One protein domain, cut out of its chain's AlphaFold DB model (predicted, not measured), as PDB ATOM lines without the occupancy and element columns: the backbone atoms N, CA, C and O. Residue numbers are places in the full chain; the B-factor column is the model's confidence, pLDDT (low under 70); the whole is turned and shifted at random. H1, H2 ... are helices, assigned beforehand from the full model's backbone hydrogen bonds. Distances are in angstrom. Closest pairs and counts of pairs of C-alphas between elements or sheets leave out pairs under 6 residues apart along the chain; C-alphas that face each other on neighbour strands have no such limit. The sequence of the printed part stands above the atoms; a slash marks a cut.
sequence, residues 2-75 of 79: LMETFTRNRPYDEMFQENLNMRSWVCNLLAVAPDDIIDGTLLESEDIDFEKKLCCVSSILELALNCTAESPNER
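Overview. This is residues 2 to 75 of the 79 residues of an uncharacterized protein of Capsicum annuum (UniProt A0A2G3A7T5). One long helix, H4, packs over a cluster of three short helices, H1, H2 and H3. The printed part has 74 residues with four named helices, in the order H1 H2 H3 H4, and no named strand: all helix. It is compact, with a radius of gyration of the C-alphas of 12.8 A, spanning 39 by 29 by 20 A.

Arrangement. H1, residues 2 to 7, touches H4, residues 50 to 67, at residues 57 to 64 alone; the closest C-alphas, of Leu 2 and Ala 64, are 5.9 A apart. H2, residues 22 to 30, touches H4 at residues 58 to 65 alone, opposite ways; the closest C-alphas, of Arg 23 and Leu 65, are 6.6 A apart. H3, residues 34 to 37, touches H2; the closest C-alphas, of Leu 29 and Ile 37, are 6.5 A apart. Every O i to N i+4 pair is within hydrogen-bond range in H1, H2 and H4; H3 is too short for one.

Along the chain. H1 begins at C-alpha 2 (-54.013, 23.819, 45.689). H4, 25.4 A long, ends at C-alpha 67 (-56.765, 32.032, 49.567).

Size, cuts and confidence. The printed part has no cut. The links H1 to H2 and H3 to H4 are long. No printed residue is under 70 in pLDDT.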
ATOM      1  N   LEU A   2     -54.986  23.411  46.723       95.00
ATOM      2  CA  LEU A   2     -54.013  23.819  45.689       95.00
ATOM      3  C   LEU A   2     -52.557  23.504  46.079       95.00
ATOM      4  O   LEU A   2     -51.860  22.841  45.324       95.00
ATOM      5  N   MET A   3     -52.126  23.890  47.285       97.06
ATOM      6  CA  MET A   3     -50.773  23.571  47.768       97.06
ATOM      7  C   MET A   3     -50.510  22.060  47.786       97.06
ATOM      8  O   MET A   3     -49.475  21.619  47.306       97.06
ATOM      9  N   GLU A   4     -51.456  21.252  48.265       97.00
ATOM     10  CA  GLU A   4     -51.318  19.789  48.313       97.00
ATOM     11  C   GLU A   4     -51.163  19.179  46.914       97.00
ATOM     12  O   GLU A   4     -50.314  18.319  46.703       97.00
ATOM     13  N   THR A   5     -51.949  19.653  45.941       96.12
ATOM     14  CA  THR A   5     -51.897  19.167  44.556       96.12
ATOM     15  C   THR A   5     -50.552  19.445  43.899       96.12
ATOM     16  O   THR A   5     -50.009  18.558  43.253       96.12
ATOM     17  N   PHE A   6     -50.023  20.660  44.048       96.06
ATOM     18  CA  PHE A   6     -48.833  21.085  43.308       96.06
ATOM     19  C   PHE A   6     -47.518  20.798  44.029       96.06
ATOM     20  O   PHE A   6     -46.483  20.796  43.380       96.06
ATOM     21  N   THR A   7     -47.544  20.532  45.336       95.38
ATOM     22  CA  THR A   7     -46.344  20.159  46.110       95.38
ATOM     23  C   THR A   7     -46.282  18.666  46.424       95.38
ATOM     24  O   THR A   7     -45.274  18.195  46.935       95.38
ATOM     25  N   ARG A   8     -47.371  17.915  46.189       95.00
ATOM     26  CA  ARG A   8     -47.538  16.501  46.578       95.00
ATOM     27  C   ARG A   8     -47.336  16.219  48.074       95.00
ATOM     28  O   ARG A   8     -47.117  15.079  48.476       95.00
ATOM     29  N   ASN A   9     -47.464  17.242  48.907       94.44
ATOM     30  CA  ASN A   9     -47.432  17.109  50.356       94.44
ATOM     31  C   ASN A   9     -48.857  17.146  50.919       94.44
ATOM     32  O   ASN A   9     -49.778  17.681  50.297       94.44
ATOM     33  N   ARG A  10     -49.056  16.599  52.115       95.00
ATOM     34  CA  ARG A  10     -50.301  16.726  52.882       95.00
ATOM     35  C   ARG A  10     -50.120  17.771  53.977       95.00
ATOM     36  O   ARG A  10     -49.034  17.877  54.534       95.00
ATOM     37  N   PRO A  11     -51.178  18.481  54.400       92.94
ATOM     38  CA  PRO A  11     -51.063  19.537  55.409       92.94
ATOM     39  C   PRO A  11     -50.624  19.013  56.783       92.94
ATOM     40  O   PRO A  11     -50.206  19.795  57.630       92.94
ATOM     41  N   TYR A  12     -50.761  17.700  56.992       91.62
ATOM     42  CA  TYR A  12     -50.488  16.981  58.234       91.62
ATOM     43  C   TYR A  12     -49.330  15.987  58.094       91.62
ATOM     44  O   TYR A  12     -49.215  15.081  58.919       91.62
ATOM     45  N   ASP A  13     -48.518  16.098  57.038       94.94
ATOM     46  CA  ASP A  13     -47.287  15.313  56.949       94.94
ATOM     47  C   ASP A  13     -46.380  15.615  58.149       94.94
ATOM     48  O   ASP A  13     -46.396  16.715  58.704       94.94
ATOM     49  N   GLU A  14     -45.575  14.629  58.556       94.25
ATOM     50  CA  GLU A  14     -44.747  14.695  59.771       94.25
ATOM     51  C   GLU A  14     -43.775  15.883  59.793       94.25
ATOM     52  O   GLU A  14     -43.356  16.305  60.865       94.25
ATOM     53  N   MET A  15     -43.437  16.460  58.636       92.50
ATOM     54  CA  MET A  15     -42.608  17.667  58.556       92.50
ATOM     55  C   MET A  15     -43.320  18.943  59.038       92.50
ATOM     56  O   MET A  15     -42.654  19.913  59.393       92.50
ATOM     57  N   PHE A  16     -44.656  18.970  59.051       94.81
ATOM     58  CA  PHE A  16     -45.455  20.124  59.467       94.81
ATOM     59  C   PHE A  16     -45.869  19.988  60.931       94.81
ATOM     60  O   PHE A  16     -46.971  19.536  61.245       94.81
ATOM     61  N   GLN A  17     -44.964  20.351  61.838       92.31
ATOM     62  CA  GLN A  17     -45.179  20.279  63.282       92.31
ATOM     63  C   GLN A  17     -44.865  21.613  63.953       92.31
ATOM     64  O   GLN A  17     -44.103  22.435  63.437       92.31
ATOM     65  N   GLU A  18     -45.445  21.800  65.138       88.56
ATOM     66  CA  GLU A  18     -45.242  22.973  65.990       88.56
ATOM     67  C   GLU A  18     -45.516  24.294  65.247       88.56
ATOM     68  O   GLU A  18     -46.670  24.659  65.023       88.56
ATOM     69  N   ASN A  19     -44.456  25.009  64.865       89.50
ATOM     70  CA  ASN A  19     -44.515  26.336  64.258       89.50
ATOM     71  C   ASN A  19     -44.422  26.307  62.727       89.50
ATOM     72  O   ASN A  19     -44.563  27.354  62.096       89.50
ATOM     73  N   LEU A  20     -44.173  25.140  62.125       94.50
ATOM     74  CA  LEU A  20     -44.121  24.989  60.677       94.50
ATOM     75  C   LEU A  20     -45.417  24.353  60.182       94.50
ATOM     76  O   LEU A  20     -45.720  23.199  60.467       94.50
ATOM     77  N   ASN A  21     -46.168  25.106  59.389       94.31
ATOM     78  CA  ASN A  21     -47.313  24.592  58.644       94.31
ATOM     79  C   ASN A  21     -47.086  24.737  57.137       94.31
ATOM     80  O   ASN A  21     -46.260  25.543  56.696       94.31
ATOM     81  N   MET A  22     -47.858  23.996  56.341       95.56
ATOM     82  CA  MET A  22     -47.762  24.009  54.878       95.56
ATOM     83  C   MET A  22     -47.802  25.427  54.287       95.56
ATOM     84  O   MET A  22     -47.021  25.729  53.394       95.56
ATOM     85  N   ARG A  23     -48.644  26.330  54.810       95.38
ATOM     86  CA  ARG A  23     -48.715  27.718  54.323       95.38
ATOM     87  C   ARG A  23     -47.393  28.457  54.543       95.38
ATOM     88  O   ARG A  23     -46.886  29.082  53.618       95.38
ATOM     89  N   SER A  24     -46.844  28.406  55.757       95.25
ATOM     90  CA  SER A  24     -45.563  29.049  56.088       95.25
ATOM     91  C   SER A  24     -44.399  28.455  55.293       95.25
ATOM     92  O   SER A  24     -43.554  29.194  54.800       95.25
ATOM     93  N   TRP A  25     -44.403  27.137  55.093       96.06
ATOM     94  CA  TRP A  25     -43.413  26.435  54.286       96.06
ATOM     95  C   TRP A  25     -43.470  26.863  52.813       96.06
ATOM     96  O   TRP A  25     -42.443  27.261  52.265       96.06
ATOM     97  N   VAL A  26     -44.669  26.905  52.214       96.56
ATOM     98  CA  VAL A  26     -44.875  27.401  50.842       96.56
ATOM     99  C   VAL A  26     -44.449  28.856  50.702       96.56
ATOM    100  O   VAL A  26     -43.718  29.186  49.777       96.56
ATOM    101  N   CYS A  27     -44.840  29.720  51.639       95.50
ATOM    102  CA  CYS A  27     -44.471  31.134  51.611       95.50
ATOM    103  C   CYS A  27     -42.948  31.348  51.624       95.50
ATOM    104  O   CYS A  27     -42.455  32.251  50.953       95.50
ATOM    105  N   ASN A  28     -42.216  30.533  52.388       94.38
ATOM    106  CA  ASN A  28     -40.769  30.661  52.526       94.38
ATOM    107  C   ASN A  28     -40.024  30.098  51.311       94.38
ATOM    108  O   ASN A  28     -39.132  30.761  50.789       94.38
ATOM    109  N   LEU A  29     -40.371  28.886  50.862       95.00
ATOM    110  CA  LEU A  29     -39.649  28.231  49.770       95.00
ATOM    111  C   LEU A  29     -39.980  28.814  48.403       95.00
ATOM    112  O   LEU A  29     -39.073  28.959  47.595       95.00
ATOM    113  N   LEU A  30     -41.226  29.221  48.154       95.44
ATOM    114  CA  LEU A  30     -41.614  29.762  46.849       95.44
ATOM    115  C   LEU A  30     -40.805  31.016  46.465       95.44
ATOM    116  O   LEU A  30     -40.553  31.251  45.290       95.44
ATOM    117  N   ALA A  31     -40.361  31.796  47.455       91.06
ATOM    118  CA  ALA A  31     -39.534  32.984  47.245       91.06
ATOM    119  C   ALA A  31     -38.038  32.684  47.032       91.06
ATOM    120  O   ALA A  31     -37.308  33.557  46.565       91.06
ATOM    121  N   VAL A  32     -37.568  31.492  47.416       94.75
ATOM    122  CA  VAL A  32     -36.137  31.136  47.440       94.75
ATOM    123  C   VAL A  32     -35.796  30.104  46.370       94.75
ATOM    124  O   VAL A  32     -34.817  30.282  45.653       94.75
ATOM    125  N   ALA A  33     -36.596  29.044  46.277       94.25
ATOM    126  CA  ALA A  33     -36.411  27.895  45.399       94.25
ATOM    127  C   ALA A  33     -37.796  27.332  45.002       94.25
ATOM    128  O   ALA A  33     -38.295  26.385  45.617       94.25
ATOM    129  N   PRO A  34     -38.493  27.976  44.046       92.56
ATOM    130  CA  PRO A  34     -39.828  27.559  43.614       92.56
ATOM    131  C   PRO A  34     -39.830  26.208  42.885       92.56
ATOM    132  O   PRO A  34     -40.849  25.532  42.858       92.56
ATOM    133  N   ASP A  35     -38.713  25.802  42.302       94.06
ATOM    134  CA  ASP A  35     -38.505  24.496  41.682       94.06
ATOM    135  C   ASP A  35     -38.461  23.360  42.716       94.06
ATOM    136  O   ASP A  35     -39.078  22.319  42.499       94.06
ATOM    137  N   ASP A  36     -37.835  23.589  43.874       92.50
ATOM    138  CA  ASP A  36     -37.687  22.581  44.935       92.50
ATOM    139  C   ASP A  36     -39.001  22.225  45.650       92.50
ATOM    140  O   ASP A  36     -39.120  21.163  46.266       92.50
ATOM    141  N   ILE A  37     -39.990  23.124  45.628       93.94
ATOM    142  CA  ILE A  37     -41.260  22.914  46.335       93.94
ATOM    143  C   ILE A  37     -42.317  22.205  45.480       93.94
ATOM    144  O   ILE A  37     -43.283  21.645  46.008       93.94
ATOM    145  N   ILE A  38     -42.174  22.253  44.158       93.50
ATOM    146  CA  ILE A  38     -43.164  21.708  43.235       93.50
ATOM    147  C   ILE A  38     -42.935  20.207  43.071       93.50
ATOM    148  O   ILE A  38     -41.811  19.717  43.063       93.50
ATOM    149  N   ASP A  39     -44.027  19.457  42.939       93.38
ATOM    150  CA  ASP A  39     -43.984  18.032  42.640       93.38
ATOM    151  C   ASP A  39     -43.157  17.786  41.370       93.38
ATOM    152  O   ASP A  39     -43.566  18.158  40.269       93.38
ATOM    153  N   GLY A  40     -42.016  17.111  41.518       90.06
ATOM    154  CA  GLY A  40     -41.126  16.776  40.404       90.06
ATOM    155  C   GLY A  40     -41.769  15.887  39.333       90.06
ATOM    156  O   GLY A  40     -41.231  15.766  38.241       90.06
ATOM    157  N   THR A  41     -42.938  15.287  39.594       89.81
ATOM    158  CA  THR A  41     -43.721  14.595  38.552       89.81
ATOM    159  C   THR A  41     -44.582  15.531  37.696       89.81
ATOM    160  O   THR A  41     -45.115  15.102  36.674       89.81
ATOM    161  N   LEU A  42     -44.718  16.805  38.084       89.94
ATOM    162  CA  LEU A  42     -45.378  17.861  37.307       89.94
ATOM    163  C   LEU A  42     -44.383  18.728  36.520       89.94
ATOM    164  O   LEU A  42     -44.760  19.307  35.497       89.94
ATOM    165  N   LEU A  43     -43.138  18.827  36.997       88.94
ATOM    166  CA  LEU A  43     -42.056  19.619  36.412       88.94
ATOM    167  C   LEU A  43     -40.781  18.780  36.286       88.94
ATOM    168  O   LEU A  43     -40.021  18.648  37.241       88.94
ATOM    169  N   GLU A  44     -40.536  18.248  35.090       85.94
ATOM    170  CA  GLU A  44     -39.270  17.590  34.754       85.94
ATOM    171  C   GLU A  44     -38.249  18.634  34.280       85.94
ATOM    172  O   GLU A  44     -38.577  19.502  33.468       85.94
ATOM    173  N   SER A  45     -37.005  18.548  34.758       82.25
ATOM    174  CA  SER A  45     -35.933  19.506  34.443       82.25
ATOM    175  C   SER A  45     -35.588  19.582  32.955       82.25
ATOM    176  O   SER A  45     -35.078  20.600  32.491       82.25
ATOM    177  N   GLU A  46     -35.861  18.522  32.192       86.31
ATOM    178  CA  GLU A  46     -35.588  18.459  30.754       86.31
ATOM    179  C   GLU A  46     -36.748  18.978  29.884       86.31
ATOM    180  O   GLU A  46     -36.663  18.940  28.651       86.31
ATOM    181  N   ASP A  47     -37.835  19.463  30.490       89.75
ATOM    182  CA  ASP A  47     -38.989  19.968  29.754       89.75
ATOM    183  C   ASP A  47     -38.663  21.280  29.020       89.75
ATOM    184  O   ASP A  47     -38.198  22.260  29.603       89.75
ATOM    185  N   ILE A  48     -38.970  21.331  27.721       91.75
ATOM    186  CA  ILE A  48     -38.762  22.516  26.873       91.75
ATOM    187  C   ILE A  48     -39.540  23.732  27.406       91.75
ATOM    188  O   ILE A  48     -39.114  24.874  27.226       91.75
ATOM    189  N   ASP A  49     -40.673  23.498  28.067       94.25
ATOM    190  CA  ASP A  49     -41.512  24.526  28.672       94.25
ATOM    191  C   ASP A  49     -41.339  24.622  30.200       94.25
ATOM    192  O   ASP A  49     -42.177  25.254  30.852       94.25
ATOM    193  N   PHE A  50     -40.270  24.053  30.778       93.06
ATOM    194  CA  PHE A  50     -40.011  24.038  32.227       93.06
ATOM    195  C   PHE A  50     -40.236  25.405  32.877       93.06
ATOM    196  O   PHE A  50     -41.093  25.537  33.744       93.06
ATOM    197  N   GLU A  51     -39.569  26.452  32.384       93.88
ATOM    198  CA  GLU A  51     -39.678  27.815  32.924       93.88
ATOM    199  C   GLU A  51     -41.115  28.357  32.900       93.88
ATOM    200  O   GLU A  51     -41.584  28.982  33.852       93.88
ATOM    201  N   LYS A  52     -41.866  28.092  31.821       95.19
ATOM    202  CA  LYS A  52     -43.259  28.552  31.705       95.19
ATOM    203  C   LYS A  52     -44.169  27.805  32.669       95.19
ATOM    204  O   LYS A  52     -45.061  28.410  33.265       95.19
ATOM    205  N   LYS A  53     -43.969  26.494  32.804       94.75
ATOM    206  CA  LYS A  53     -44.733  25.661  33.734       94.75
ATOM    207  C   LYS A  53     -44.398  26.026  35.179       94.75
ATOM    208  O   LYS A  53     -45.326  26.186  35.966       94.75
ATOM    209  N   LEU A  54     -43.122  26.253  35.493       95.44
ATOM    210  CA  LEU A  54     -42.653  26.740  36.787       95.44
ATOM    211  C   LEU A  54     -43.327  28.069  37.131       95.44
ATOM    212  O   LEU A  54     -43.960  28.174  38.176       95.44
ATOM    213  N   CYS A  55     -43.310  29.044  36.217       95.69
ATOM    214  CA  CYS A  55     -44.018  30.315  36.405       95.69
ATOM    215  C   CYS A  55     -45.520  30.112  36.669       95.69
ATOM    216  O   CYS A  55     -46.074  30.712  37.586       95.69
ATOM    217  N   CYS A  56     -46.181  29.249  35.892       96.19
ATOM    218  CA  CYS A  56     -47.608  28.964  36.039       96.19
ATOM    219  C   CYS A  56     -47.936  28.357  37.411       96.19
ATOM    220  O   CYS A  56     -48.834  28.833  38.107       96.19
ATOM    221  N   VAL A  57     -47.193  27.328  37.824       96.19
ATOM    222  CA  VAL A  57     -47.401  26.665  39.115       96.19
ATOM    223  C   VAL A  57     -47.071  27.608  40.271       96.19
ATOM    224  O   VAL A  57     -47.832  27.659  41.237       96.19
ATOM    225  N   SER A  58     -46.023  28.425  40.148       96.69
ATOM    226  CA  SER A  58     -45.704  29.461  41.133       96.69
ATOM    227  C   SER A  58     -46.859  30.444  41.315       96.69
ATOM    228  O   SER A  58     -47.297  30.658  42.443       96.69
ATOM    229  N   SER A  59     -47.455  30.950  40.229       97.44
ATOM    230  CA  SER A  59     -48.642  31.815  40.316       97.44
ATOM    231  C   SER A  59     -49.846  31.120  40.967       97.44
ATOM    232  O   SER A  59     -50.632  31.756  41.673       97.44
ATOM    233  N   ILE A  60     -50.007  29.806  40.779       97.19
ATOM    234  CA  ILE A  60     -51.058  29.031  41.457       97.19
ATOM    235  C   ILE A  60     -50.779  28.918  42.961       97.19
ATOM    236  O   ILE A  60     -51.706  29.042  43.768       97.19
ATOM    237  N   LEU A  61     -49.525  28.697  43.360       97.50
ATOM    238  CA  LEU A  61     -49.129  28.644  44.769       97.50
ATOM    239  C   LEU A  61     -49.254  30.018  45.447       97.50
ATOM    240  O   LEU A  61     -49.738  30.085  46.578       97.50
ATOM    241  N   GLU A  62     -48.944  31.110  44.749       97.44
ATOM    242  CA  GLU A  62     -49.219  32.482  45.202       97.44
ATOM    243  C   GLU A  62     -50.719  32.715  45.421       97.44
ATOM    244  O   GLU A  62     -51.140  33.207  46.471       97.44
ATOM    245  N   LEU A  63     -51.563  32.294  44.472       97.19
ATOM    246  CA  LEU A  63     -53.016  32.351  44.640       97.19
ATOM    247  C   LEU A  63     -53.471  31.516  45.845       97.19
ATOM    248  O   LEU A  63     -54.325  31.953  46.617       97.19
ATOM    249  N   ALA A  64     -52.890  30.333  46.048       97.31
ATOM    250  CA  ALA A  64     -53.194  29.491  47.198       97.31
ATOM    251  C   ALA A  64     -52.810  30.165  48.530       97.31
ATOM    252  O   ALA A  64     -53.553  30.050  49.509       97.31
ATOM    253  N   LEU A  65     -51.687  30.891  48.579       97.19
ATOM    254  CA  LEU A  65     -51.290  31.690  49.744       97.19
ATOM    255  C   LEU A  65     -52.320  32.787  50.037       97.19
ATOM    256  O   LEU A  65     -52.746  32.934  51.183       97.19
ATOM    257  N   ASN A  66     -52.799  33.485  49.006       96.94
ATOM    258  CA  ASN A  66     -53.835  34.512  49.149       96.94
ATOM    259  C   ASN A  66     -55.169  33.921  49.643       96.94
ATOM    260  O   ASN A  66     -55.802  34.455  50.554       96.94
ATOM    261  N   CYS A  67     -55.575  32.763  49.115       97.06
ATOM    262  CA  CYS A  67     -56.765  32.032  49.567       97.06
ATOM    263  C   CYS A  67     -56.678  31.553  51.025       97.06
ATOM    264  O   CYS A  67     -57.705  31.250  51.635       97.06
ATOM    265  N   THR A  68     -55.471  31.476  51.590       95.94
ATOM    266  CA  THR A  68     -55.211  31.029  52.966       95.94
ATOM    267  C   THR A  68     -54.792  32.175  53.888       95.94
ATOM    268  O   THR A  68     -54.220  31.930  54.951       95.94
ATOM    269  N   ALA A  69     -55.083  33.429  53.519       95.81
ATOM    270  CA  ALA A  69     -54.916  34.572  54.415       95.81
ATOM    271  C   ALA A  69     -55.653  34.346  55.750       95.81
ATOM    272  O   ALA A  69     -56.735  33.748  55.792       95.81
ATOM    273  N   GLU A  70     -55.070  34.805  56.858       93.81
ATOM    274  CA  GLU A  70     -55.643  34.596  58.194       93.81
ATOM    275  C   GLU A  70     -57.001  35.290  58.319       93.81
ATOM    276  O   GLU A  70     -57.983  34.672  58.740       93.81
ATOM    277  N   SER A  71     -57.078  36.540  57.856       96.69
ATOM    278  CA  SER A  71     -58.318  37.302  57.800       96.69
ATOM    279  C   SER A  71     -59.220  36.802  56.666       96.69
ATOM    280  O   SER A  71     -58.807  36.800  55.504       96.69
ATOM    281  N   PRO A  72     -60.489  36.451  56.944       96.19
ATOM    282  CA  PRO A  72     -61.447  36.092  55.899       96.19
ATOM    283  C   PRO A  72     -61.661  37.195  54.853       96.19
ATOM    284  O   PRO A  72     -61.930  36.883  53.699       96.19
ATOM    285  N   ASN A  73     -61.520  38.467  55.243       97.00
ATOM    286  CA  ASN A  73     -61.743  39.617  54.360       97.00
ATOM    287  C   ASN A  73     -60.591  39.859  53.374       97.00
ATOM    288  O   ASN A  73     -60.775  40.574  52.394       97.00
ATOM    289  N   GLU A  74     -59.411  39.295  53.637       96.75
ATOM    290  CA  GLU A  74     -58.241  39.387  52.750       96.75
ATOM    291  C   GLU A  74     -58.234  38.276  51.695       96.75
ATOM    292  O   GLU A  74     -57.478  38.340  50.727       96.75
ATOM    293  N   ARG A  75     -59.079  37.250  51.865       97.44
ATOM    294  CA  ARG A  75     -59.159  36.133  50.926       97.44
ATOM    295  C   ARG A  75     -59.906  36.569  49.664       97.44
ATOM    296  O   ARG A  75     -60.998  37.136  49.772       97.44
TER     297      ARG A  75